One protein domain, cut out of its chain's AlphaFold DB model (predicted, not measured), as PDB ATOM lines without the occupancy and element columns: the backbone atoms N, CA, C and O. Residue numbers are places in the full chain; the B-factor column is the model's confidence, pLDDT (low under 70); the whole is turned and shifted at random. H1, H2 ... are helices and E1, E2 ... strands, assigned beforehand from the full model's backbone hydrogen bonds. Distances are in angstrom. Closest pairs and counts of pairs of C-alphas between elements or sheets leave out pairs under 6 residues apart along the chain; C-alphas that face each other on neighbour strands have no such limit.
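Overview. This is residues 68 to 151 of the 152 residues of the protein "Hypothetical protein" of Strombidinopsis acuminata (UniProt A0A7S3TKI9). Two longer helices, H1 and H4, run side by side the same way with a small two-stranded ribbon, E1 and E2, packed on them; short helices H2 and H3 lie among loops toward the far end. The 84 printed residues, mostly helix by named elements, run H1 E1 H2 H3 H4 E2; the sheet E1 = E2 is parallel. The whole is only just compact, close to loose, with radius of gyration of the C-alphas 13.9 A and spans 39 by 35 by 20 A.

Arrangement. E1, residues 92 to 94, and E2, residues 148 to 150, are parallel at 12 degrees; N 94 and O 149 are 2.9 A apart, within hydrogen-bond range. H4, residues 130 to 143, comes closest to E2 at the C-alphas of Ser 141 and Glu 149, 4.6 A. H1, residues 77 to 88, comes closest to E1 at the C-alphas of Leu 86 and Val 92, 6.3 A. H1 and H4 are close but not clearly touching, their closest C-alphas, of Trp 79 and Glu 133, 6.9 A apart, at a shallow tilt of 22 degrees. H2, residues 109 to 114, and H3, residues 117 to 120, are only just apart, at 8.2 A between closest C-alphas. E1, H2 H3 H4 and E2 form a strand-helix-strand unit, two parallel neighbour strands with helices between. H1, H2 and H4 have every O i to N i+4 pair within hydrogen-bond range; H3 is too short for one.

Along the chain. H1 begins at C-alpha 77 (430.781, 220.801, 461.387) and is 16.8 A long; H4 is 19.7 A. E2 ends at C-alpha 150 (441.853, 212.706, 470.103).

Size, cuts and confidence. The farthest C-alphas, of Thr 114 and Lys 146, are 39.6 A apart. The printed part has no cut; the link E1 to H2 is long. pLDDT is under 70 at residues 68 to 72 and 125 to 127.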
ATOM      1  N   PRO A  68     418.883 204.671 461.814       64.19
ATOM      2  CA  PRO A  68     419.074 205.798 460.897       64.19
ATOM      3  C   PRO A  68     417.755 206.394 460.386       64.19
ATOM      4  O   PRO A  68     417.651 207.593 460.176       64.19
ATOM      5  N   VAL A  69     416.713 205.564 460.260       63.47
ATOM      6  CA  VAL A  69     415.381 205.963 459.768       63.47
ATOM      7  C   VAL A  69     414.604 206.797 460.796       63.47
ATOM      8  O   VAL A  69     413.688 207.534 460.444       63.47
ATOM      9  N   ARG A  70     414.937 206.668 462.086       64.00
ATOM     10  CA  ARG A  70     414.260 207.374 463.189       64.00
ATOM     11  C   ARG A  70     415.139 208.432 463.846       64.00
ATOM     12  O   ARG A  70     414.640 209.204 464.667       64.00
ATOM     13  N   SER A  71     416.424 208.453 463.513       66.19
ATOM     14  CA  SER A  71     417.367 209.400 464.072       66.19
ATOM     15  C   SER A  71     417.099 210.806 463.544       66.19
ATOM     16  O   SER A  71     416.920 211.032 462.350       66.19
ATOM     17  N   ARG A  72     417.086 211.771 464.466       67.88
ATOM     18  CA  ARG A  72     417.148 213.205 464.147       67.88
ATOM     19  C   ARG A  72     418.577 213.748 464.260       67.88
ATOM     20  O   ARG A  72     418.755 214.961 464.177       67.88
ATOM     21  N   ALA A  73     419.559 212.879 464.511       71.88
ATOM     22  CA  ALA A  73     420.959 213.240 464.655       71.88
ATOM     23  C   ALA A  73     421.511 213.809 463.353       71.88
ATOM     24  O   ALA A  73     421.181 213.348 462.259       71.88
ATOM     25  N   ARG A  74     422.373 214.813 463.487       77.50
ATOM     26  CA  ARG A  74     423.026 215.472 462.361       77.50
ATOM     27  C   ARG A  74     424.518 215.547 462.640       77.50
ATOM     28  O   ARG A  74     424.870 215.943 463.758       77.50
ATOM     29  N   PRO A  75     425.377 215.235 461.656       83.62
ATOM     30  CA  PRO A  75     426.804 215.443 461.812       83.62
ATOM     31  C   PRO A  75     427.072 216.920 462.101       83.62
ATOM     32  O   PRO A  75     426.489 217.814 461.482       83.62
ATOM     33  N   SER A  76     427.931 217.190 463.072       85.94
ATOM     34  CA  SER A  76     428.410 218.538 463.333       85.94
ATOM     35  C   SER A  76     429.392 218.995 462.255       85.94
ATOM     36  O   SER A  76     429.986 218.198 461.522       85.94
ATOM     37  N   SER A  77     429.661 220.301 462.200       84.50
ATOM     38  CA  SER A  77     430.781 220.801 461.387       84.50
ATOM     39  C   SER A  77     432.118 220.170 461.818       84.50
ATOM     40  O   SER A  77     432.992 219.940 460.984       84.50
ATOM     41  N   GLY A  78     432.256 219.807 463.100       88.44
ATOM     42  CA  GLY A  78     433.406 219.083 463.636       88.44
ATOM     43  C   GLY A  78     433.609 217.705 463.003       88.44
ATOM     44  O   GLY A  78     434.733 217.368 462.630       88.44
ATOM     45  N   TRP A  79     432.528 216.948 462.795       90.94
ATOM     46  CA  TRP A  79     432.550 215.676 462.067       90.94
ATOM     47  C   TRP A  79     433.094 215.831 460.645       90.94
ATOM     48  O   TRP A  79     434.016 215.117 460.238       90.94
ATOM     49  N   HIS A  80     432.551 216.789 459.891       89.88
ATOM     50  CA  HIS A  80     432.966 217.025 458.510       89.88
ATOM     51  C   HIS A  80     434.443 217.432 458.432       89.88
ATOM     52  O   HIS A  80     435.203 216.858 457.650       89.88
ATOM     53  N   VAL A  81     434.879 218.356 459.290       89.81
ATOM     54  CA  VAL A  81     436.279 218.802 459.337       89.81
ATOM     55  C   VAL A  81     437.221 217.659 459.722       89.81
ATOM     56  O   VAL A  81     438.285 217.533 459.117       89.81
ATOM     57  N   ALA A  82     436.833 216.784 460.655       91.69
ATOM     58  CA  ALA A  82     437.627 215.609 461.015       91.69
ATOM     59  C   ALA A  82     437.843 214.671 459.815       91.69
ATOM     60  O   ALA A  82     438.969 214.233 459.564       91.69
ATOM     61  N   ARG A  83     436.786 214.402 459.033       92.12
ATOM     62  CA  ARG A  83     436.876 213.574 457.816       92.12
ATOM     63  C   ARG A  83     437.709 214.233 456.723       92.12
ATOM     64  O   ARG A  83     438.534 213.552 456.118       92.12
ATOM     65  N   LEU A  84     437.540 215.537 456.494       91.94
ATOM     66  CA  LEU A  84     438.373 216.290 455.549       91.94
ATOM     67  C   LEU A  84     439.848 216.195 455.936       91.94
ATOM     68  O   LEU A  84     440.675 215.813 455.109       91.94
ATOM     69  N   ALA A  85     440.170 216.467 457.203       92.62
ATOM     70  CA  ALA A  85     441.531 216.400 457.715       92.62
ATOM     71  C   ALA A  85     442.127 214.993 457.555       92.62
ATOM     72  O   ALA A  85     443.269 214.856 457.129       92.62
ATOM     73  N   LEU A  86     441.355 213.936 457.821       91.75
ATOM     74  CA  LEU A  86     441.798 212.559 457.590       91.75
ATOM     75  C   LEU A  86     442.059 212.256 456.110       91.75
ATOM     76  O   LEU A  86     442.969 211.485 455.809       91.75
ATOM     77  N   GLY A  87     441.299 212.854 455.193       90.75
ATOM     78  CA  GLY A  87     441.489 212.678 453.752       90.75
ATOM     79  C   GLY A  87     442.780 213.305 453.219       90.75
ATOM     80  O   GLY A  87     443.353 212.779 452.270       90.75
ATOM     81  N   VAL A  88     443.258 214.391 453.835       92.00
ATOM     82  CA  VAL A  88     444.381 215.188 453.298       92.00
ATOM     83  C   VAL A  88     445.650 215.160 454.151       92.00
ATOM     84  O   VAL A  88     446.748 215.328 453.625       92.00
ATOM     85  N   CYS A  89     445.545 214.955 455.464       94.81
ATOM     86  CA  CYS A  89     446.689 214.992 456.373       94.81
ATOM     87  C   CYS A  89     447.291 213.599 456.582       94.81
ATOM     88  O   CYS A  89     446.586 212.591 456.609       94.81
ATOM     89  N   GLY A  90     448.606 213.544 456.827       95.19
ATOM     90  CA  GLY A  90     449.302 212.320 457.245       95.19
ATOM     91  C   GLY A  90     448.897 211.852 458.649       95.19
ATOM     92  O   GLY A  90     448.688 210.657 458.858       95.19
ATOM     93  N   LYS A  91     448.727 212.799 459.581       96.44
ATOM     94  CA  LYS A  91     448.211 212.590 460.939       96.44
ATOM     95  C   LYS A  91     447.325 213.769 461.350       96.44
ATOM     96  O   LYS A  91     447.680 214.916 461.093       96.44
ATOM     97  N   VAL A  92     446.212 213.478 462.014       96.00
ATOM     98  CA  VAL A  92     445.259 214.450 462.561       96.00
ATOM     99  C   VAL A  92     445.299 214.387 464.085       96.00
ATOM    100  O   VAL A  92     445.217 213.303 464.660       96.00
ATOM    101  N   ARG A  93     445.413 215.549 464.734       95.62
ATOM    102  CA  ARG A  93     445.207 215.709 466.179       95.62
ATOM    103  C   ARG A  93     444.003 216.611 466.399       95.62
ATOM    104  O   ARG A  93     443.990 217.729 465.886       95.62
ATOM    105  N   MET A  94     442.999 216.121 467.114       92.12
ATOM    106  CA  MET A  94     441.775 216.870 467.401       92.12
ATOM    107  C   MET A  94     441.782 217.398 468.830       92.12
ATOM    108  O   MET A  94     442.085 216.653 469.753       92.12
ATOM    109  N   TYR A  95     441.408 218.669 468.990       90.12
ATOM    110  CA  TYR A  95     441.370 219.393 470.263       90.12
ATOM    111  C   TYR A  95     439.990 220.019 470.469       90.12
ATOM    112  O   TYR A  95     439.301 220.328 469.497       90.12
ATOM    113  N   GLY A  96     439.603 220.258 471.725       85.12
ATOM    114  CA  GLY A  96     438.369 220.986 472.053       85.12
ATOM    115  C   GLY A  96     437.085 220.151 471.993       85.12
ATOM    116  O   GLY A  96     436.005 220.693 472.193       85.12
ATOM    117  N   PHE A  97     437.193 218.839 471.781       82.38
ATOM    118  CA  PHE A  97     436.088 217.883 471.886       82.38
ATOM    119  C   PHE A  97     436.096 217.263 473.285       82.38
ATOM    120  O   PHE A  97     436.386 216.084 473.446       82.38
ATOM    121  N   SER A  98     435.863 218.076 474.317       80.31
ATOM    122  CA  SER A  98     435.830 217.599 475.703       80.31
ATOM    123  C   SER A  98     434.400 217.343 476.156       80.31
ATOM    124  O   SER A  98     433.549 218.225 476.071       80.31
ATOM    125  N   MET A  99     434.160 216.162 476.724       83.56
ATOM    126  CA  MET A  99     432.898 215.833 477.401       83.56
ATOM    127  C   MET A  99     432.817 216.382 478.833       83.56
ATOM    128  O   MET A  99     431.765 216.300 479.463       83.56
ATOM    129  N   ALA A 100     433.921 216.914 479.367       79.25
ATOM    130  CA  ALA A 100     434.013 217.387 480.748       79.25
ATOM    131  C   ALA A 100     433.698 218.884 480.902       79.25
ATOM    132  O   ALA A 100     433.531 219.368 482.021       79.25
ATOM    133  N   SER A 101     433.630 219.633 479.798       76.12
ATOM    134  CA  SER A 101     433.335 221.063 479.839       76.12
ATOM    135  C   SER A 101     431.829 221.317 479.843       76.12
ATOM    136  O   SER A 101     431.100 220.752 479.037       76.12
ATOM    137  N   ASN A 102     431.368 222.222 480.707       71.56
ATOM    138  CA  ASN A 102     429.997 222.752 480.683       71.56
ATOM    139  C   ASN A 102     429.880 224.055 479.869       71.56
ATOM    140  O   ASN A 102     428.863 224.749 479.936       71.56
ATOM    141  N   LYS A 103     430.945 224.416 479.143       76.00
ATOM    142  CA  LYS A 103     431.019 225.583 478.270       76.00
ATOM    143  C   LYS A 103     430.640 225.177 476.843       76.00
ATOM    144  O   LYS A 103     431.271 224.298 476.277       76.00
ATOM    145  N   PHE A 104     429.701 225.903 476.240       74.00
ATOM    146  CA  PHE A 104     429.302 225.766 474.834       74.00
ATOM    147  C   PHE A 104     430.401 226.178 473.829       74.00
ATOM    148  O   PHE A 104     430.787 225.385 472.981       74.00
ATOM    149  N   HIS A 105     430.974 227.382 473.955       79.38
ATOM    150  CA  HIS A 105     432.129 227.860 473.173       79.38
ATOM    151  C   HIS A 105     433.231 228.420 474.083       79.38
ATOM    152  O   HIS A 105     432.955 229.147 475.034       79.38
ATOM    153  N   TYR A 106     434.503 228.155 473.783       79.69
ATOM    154  CA  TYR A 106     435.607 228.640 474.626       79.69
ATOM    155  C   TYR A 106     435.815 230.167 474.571       79.69
ATOM    156  O   TYR A 106     436.413 230.718 475.492       79.69
ATOM    157  N   PHE A 107     435.332 230.834 473.517       79.00
ATOM    158  CA  PHE A 107     435.587 232.253 473.233       79.00
ATOM    159  C   PHE A 107     434.344 233.153 473.293       79.00
ATOM    160  O   PHE A 107     434.488 234.368 473.364       79.00
ATOM    161  N   ASP A 108     433.139 232.584 473.243       77.56
ATOM    162  CA  ASP A 108     431.904 233.352 473.055       77.56
ATOM    163  C   ASP A 108     431.093 233.410 474.351       77.56
ATOM    164  O   ASP A 108     430.275 232.532 474.627       77.56
ATOM    165  N   SER A 109     431.349 234.427 475.176       76.38
ATOM    166  CA  SER A 109     430.644 234.614 476.449       76.38
ATOM    167  C   SER A 109     429.154 234.907 476.268       76.38
ATOM    168  O   SER A 109     428.358 234.513 477.113       76.38
ATOM    169  N   TYR A 110     428.757 235.532 475.158       78.12
ATOM    170  CA  TYR A 110     427.357 235.852 474.898       78.12
ATOM    171  C   TYR A 110     426.544 234.585 474.621       78.12
ATOM    172  O   TYR A 110     425.521 234.338 475.263       78.12
ATOM    173  N   VAL A 111     427.030 233.715 473.730       75.25
ATOM    174  CA  VAL A 111     426.367 232.429 473.472       75.25
ATOM    175  C   VAL A 111     426.272 231.614 474.758       75.25
ATOM    176  O   VAL A 111     425.208 231.071 475.044       75.25
ATOM    177  N   GLN A 112     427.324 231.603 475.584       76.12
ATOM    178  CA  GLN A 112     427.321 230.909 476.878       76.12
ATOM    179  C   GLN A 112     426.204 231.358 477.808       76.12
ATOM    180  O   GLN A 112     425.664 230.526 478.523       76.12
ATOM    181  N   GLU A 113     425.860 232.641 477.829       79.25
ATOM    182  CA  GLU A 113     424.801 233.171 478.691       79.25
ATOM    183  C   GLU A 113     423.402 232.839 478.157       79.25
ATOM    184  O   GLU A 113     422.480 232.620 478.941       79.25
ATOM    185  N   THR A 114     423.257 232.732 476.835       80.88
ATOM    186  CA  THR A 114     421.962 232.500 476.168       80.88
ATOM    187  C   THR A 114     421.555 231.031 476.036       80.88
ATOM    188  O   THR A 114     420.363 230.744 475.923       80.88
ATOM    189  N   VAL A 115     422.496 230.079 476.072       79.25
ATOM    190  CA  VAL A 115     422.165 228.645 476.002       79.25
ATOM    191  C   VAL A 115     421.797 228.083 477.376       79.25
ATOM    192  O   VAL A 115     422.472 228.345 478.377       79.25
ATOM    193  N   THR A 116     420.748 227.261 477.443       83.69
ATOM    194  CA  THR A 116     420.340 226.613 478.701       83.69
ATOM    195  C   THR A 116     421.390 225.591 479.159       83.69
ATOM    196  O   THR A 116     422.138 225.072 478.326       83.69
ATOM    197  N   PRO A 117     421.466 225.247 480.460       82.50
ATOM    198  CA  PRO A 117     422.381 224.207 480.939       82.50
ATOM    199  C   PRO A 117     422.233 222.871 480.200       82.50
ATOM    200  O   PRO A 117     423.225 222.202 479.933       82.50
ATOM    201  N   GLU A 118     421.008 222.514 479.817       80.81
ATOM    202  CA  GLU A 118     420.712 221.299 479.058       80.81
ATOM    203  C   GLU A 118     421.270 221.356 477.627       80.81
ATOM    204  O   GLU A 118     421.871 220.393 477.159       80.81
ATOM    205  N   MET A 119     421.181 222.509 476.955       76.44
ATOM    206  CA  MET A 119     421.792 222.720 475.633       76.44
ATOM    207  C   MET A 119     423.326 222.743 475.677       76.44
ATOM    208  O   MET A 119     423.966 222.526 474.650       76.44
ATOM    209  N   ARG A 120     423.921 223.006 476.848       76.12
ATOM    210  CA  ARG A 120     425.375 222.940 477.062       76.12
ATOM    211  C   ARG A 120     425.882 221.520 477.257       76.12
ATOM    212  O   ARG A 120     427.075 221.309 477.074       76.12
ATOM    213  N   ASP A 121     425.028 220.570 477.639       77.44
ATOM    214  CA  ASP A 121     425.448 219.186 477.834       77.44
ATOM    215  C   ASP A 121     425.611 218.486 476.472       77.44
ATOM    216  O   ASP A 121     424.613 218.232 475.786       77.44
ATOM    217  N   PRO A 122     426.837 218.089 476.074       75.12
ATOM    218  CA  PRO A 122     427.061 217.401 474.802       75.12
ATOM    219  C   PRO A 122     426.322 216.052 474.703       75.12
ATOM    220  O   PRO A 122     426.176 215.502 473.607       75.12
ATOM    221  N   ARG A 123     425.849 215.508 475.835       75.56
ATOM    222  CA  ARG A 123     425.040 214.281 475.917       75.56
ATOM    223  C   ARG A 123     423.574 214.494 475.572       75.56
ATOM    224  O   ARG A 123     422.941 213.552 475.105       75.56
ATOM    225  N   HIS A 124     423.039 215.697 475.773       76.50
ATOM    226  CA  HIS A 124     421.631 215.974 475.499       76.50
ATOM    227  C   HIS A 124     421.334 215.871 473.993       76.50
ATOM    228  O   HIS A 124     420.383 215.219 473.561       76.50
ATOM    229  N   GLY A 125     422.221 216.440 473.174       66.00
ATOM    230  CA  GLY A 125     422.243 216.230 471.731       66.00
ATOM    231  C   GLY A 125     420.964 216.672 471.012       66.00
ATOM    232  O   GLY A 125     420.289 215.848 470.381       66.00
ATOM    233  N   THR A 126     420.648 217.967 471.112       66.06
ATOM    234  CA  THR A 126     419.452 218.623 470.550       66.06
ATOM    235  C   THR A 126     419.468 218.684 469.021       66.06
ATOM    236  O   THR A 126     418.459 218.403 468.380       66.06
ATOM    237  N   THR A 127     420.612 219.034 468.429       68.38
ATOM    238  CA  THR A 127     420.797 219.120 466.964       68.38
ATOM    239  C   THR A 127     421.894 218.178 466.485       68.38
ATOM    240  O   THR A 127     421.693 217.422 465.539       68.38
ATOM    241  N   HIS A 128     423.027 218.177 467.185       77.44
ATOM    242  CA  HIS A 128     424.147 217.277 466.937       77.44
ATOM    243  C   HIS A 128     424.284 216.300 468.091       77.44
ATOM    244  O   HIS A 128     424.111 216.670 469.254       77.44
ATOM    245  N   LYS A 129     424.626 215.052 467.789       80.69
ATOM    246  CA  LYS A 129     424.889 214.031 468.803       80.69
ATOM    247  C   LYS A 129     426.363 214.071 469.208       80.69
ATOM    248  O   LYS A 129     427.113 213.142 468.928       80.69
ATOM    249  N   PHE A 130     426.781 215.159 469.857       85.19
ATOM    250  CA  PHE A 130     428.192 215.406 470.184       85.19
ATOM    251  C   PHE A 130     428.827 214.295 471.023       85.19
ATOM    252  O   PHE A 130     429.947 213.892 470.729       85.19
ATOM    253  N   ALA A 131     428.106 213.741 472.003       84.31
ATOM    254  CA  ALA A 131     428.583 212.580 472.756       84.31
ATOM    255  C   ALA A 131     428.885 211.368 471.859       84.31
ATOM    256  O   ALA A 131     429.872 210.674 472.071       84.31
ATOM    257  N   PHE A 132     428.075 211.131 470.827       84.56
ATOM    258  CA  PHE A 132     428.293 210.025 469.897       84.56
ATOM    259  C   PHE A 132     429.465 210.295 468.958       84.56
ATOM    260  O   PHE A 132     430.307 209.425 468.770       84.56
ATOM    261  N   GLU A 133     429.562 211.507 468.404       88.38
ATOM    262  CA  GLU A 133     430.729 211.911 467.608       88.38
ATOM    263  C   GLU A 133     432.022 211.737 468.398       88.38
ATOM    264  O   GLU A 133     433.001 211.188 467.897       88.38
ATOM    265  N   HIS A 134     431.993 212.139 469.664       89.75
ATOM    266  CA  HIS A 134     433.101 211.977 470.580       89.75
ATOM    267  C   HIS A 134     433.502 210.506 470.772       89.75
ATOM    268  O   HIS A 134     434.683 210.180 470.656       89.75
ATOM    269  N   GLU A 135     432.544 209.600 470.992       88.44
ATOM    270  CA  GLU A 135     432.818 208.157 471.064       88.44
ATOM    271  C   GLU A 135     433.416 207.611 469.759       88.44
ATOM    272  O   GLU A 135     434.359 206.814 469.783       88.44
ATOM    273  N   VAL A 136     432.940 208.076 468.601       89.81
ATOM    274  CA  VAL A 136     433.529 207.698 467.309       89.81
ATOM    275  C   VAL A 136     434.981 208.171 467.213       89.81
ATOM    276  O   VAL A 136     435.848 207.395 466.805       89.81
ATOM    277  N   PHE A 137     435.288 209.394 467.645       92.44
ATOM    278  CA  PHE A 137     436.657 209.911 467.641       92.44
ATOM    279  C   PHE A 137     437.572 209.178 468.626       92.44
ATOM    280  O   PHE A 137     438.727 208.911 468.287       92.44
ATOM    281  N   ILE A 138     437.074 208.774 469.799       92.88
ATOM    282  CA  ILE A 138     437.806 207.876 470.705       92.88
ATOM    283  C   ILE A 138     438.148 206.573 469.979       92.88
ATOM    284  O   ILE A 138     439.299 206.126 470.002       92.88
ATOM    285  N   ASN A 139     437.166 205.968 469.310       91.75
ATOM    286  CA  ASN A 139     437.359 204.711 468.597       91.75
ATOM    287  C   ASN A 139     438.363 204.857 467.449       91.75
ATOM    288  O   ASN A 139     439.239 204.007 467.302       91.75
ATOM    289  N   TRP A 140     438.319 205.955 466.693       92.62
ATOM    290  CA  TRP A 140     439.332 206.255 465.680       92.62
ATOM    291  C   TRP A 140     440.718 206.437 466.298       92.62
ATOM    292  O   TRP A 140     441.682 205.851 465.810       92.62
ATOM    293  N   SER A 141     440.828 207.166 467.410       95.31
ATOM    294  CA  SER A 141     442.103 207.369 468.108       95.31
ATOM    295  C   SER A 141     442.725 206.053 468.581       95.31
ATOM    296  O   SER A 141     443.947 205.920 468.587       95.31
ATOM    297  N   ARG A 142     441.898 205.070 468.958       95.12
ATOM    298  CA  ARG A 142     442.343 203.725 469.354       95.12
ATOM    299  C   ARG A 142     442.677 202.840 468.153       95.12
ATOM    300  O   ARG A 142     443.672 202.124 468.192       95.12
ATOM    301  N   ALA A 143     441.860 202.878 467.103       95.19
ATOM    302  CA  ALA A 143     441.984 201.989 465.949       95.19
ATOM    303  C   ALA A 143     443.112 202.400 464.990       95.19
ATOM    304  O   ALA A 143     443.781 201.545 464.413       95.19
ATOM    305  N   ILE A 144     443.339 203.705 464.817       95.62
ATOM    306  CA  ILE A 144     444.311 204.253 463.862       95.62
ATOM    307  C   ILE A 144     445.247 205.297 464.509       95.62
ATOM    308  O   ILE A 144     445.410 206.393 463.970       95.62
ATOM    309  N   PRO A 145     445.960 204.973 465.607       95.69
ATOM    310  CA  PRO A 145     446.706 205.946 466.426       95.69
ATOM    311  C   PRO A 145     447.854 206.663 465.688       95.69
ATOM    312  O   PRO A 145     448.305 207.744 466.075       95.69
ATOM    313  N   LYS A 146     448.350 206.078 464.589       96.94
ATOM    314  CA  LYS A 146     449.356 206.717 463.721       96.94
ATOM    315  C   LYS A 146     448.761 207.811 462.821       96.94
ATOM    316  O   LYS A 146     449.501 208.669 462.352       96.94
ATOM    317  N   ARG A 147     447.448 207.778 462.584       95.75
ATOM    318  CA  ARG A 147     446.704 208.650 461.660       95.75
ATOM    319  C   ARG A 147     445.794 209.634 462.388       95.75
ATOM    320  O   ARG A 147     445.603 210.737 461.888       95.75
ATOM    321  N   PHE A 148     445.249 209.256 463.538       96.44
ATOM    322  CA  PHE A 148     444.282 210.055 464.278       96.44
ATOM    323  C   PHE A 148     444.559 209.995 465.776       96.44
ATOM    324  O   PHE A 148     444.876 208.935 466.311       96.44
ATOM    325  N   GLU A 149     444.423 211.133 466.443       96.00
ATOM    326  CA  GLU A 149     444.613 211.267 467.881       96.00
ATOM    327  C   GLU A 149     443.589 212.264 468.434       96.00
ATOM    328  O   GLU A 149     443.575 213.430 468.028       96.00
ATOM    329  N   LEU A 150     442.733 211.815 469.350       93.38
ATOM    330  CA  LEU A 150     441.853 212.706 470.103       93.38
ATOM    331  C   LEU A 150     442.602 213.191 471.349       93.38
ATOM    332  O   LEU A 150     442.920 212.389 472.223       93.38
ATOM    333  N   TRP A 151     442.897 214.489 471.415       85.88
ATOM    334  CA  TRP A 151     443.509 215.135 472.575       85.88
ATOM    335  C   TRP A 151     442.428 215.757 473.455       85.88
ATOM    336  O   TRP A 151     441.659 216.607 472.997       85.88
TER     337      TRP A 151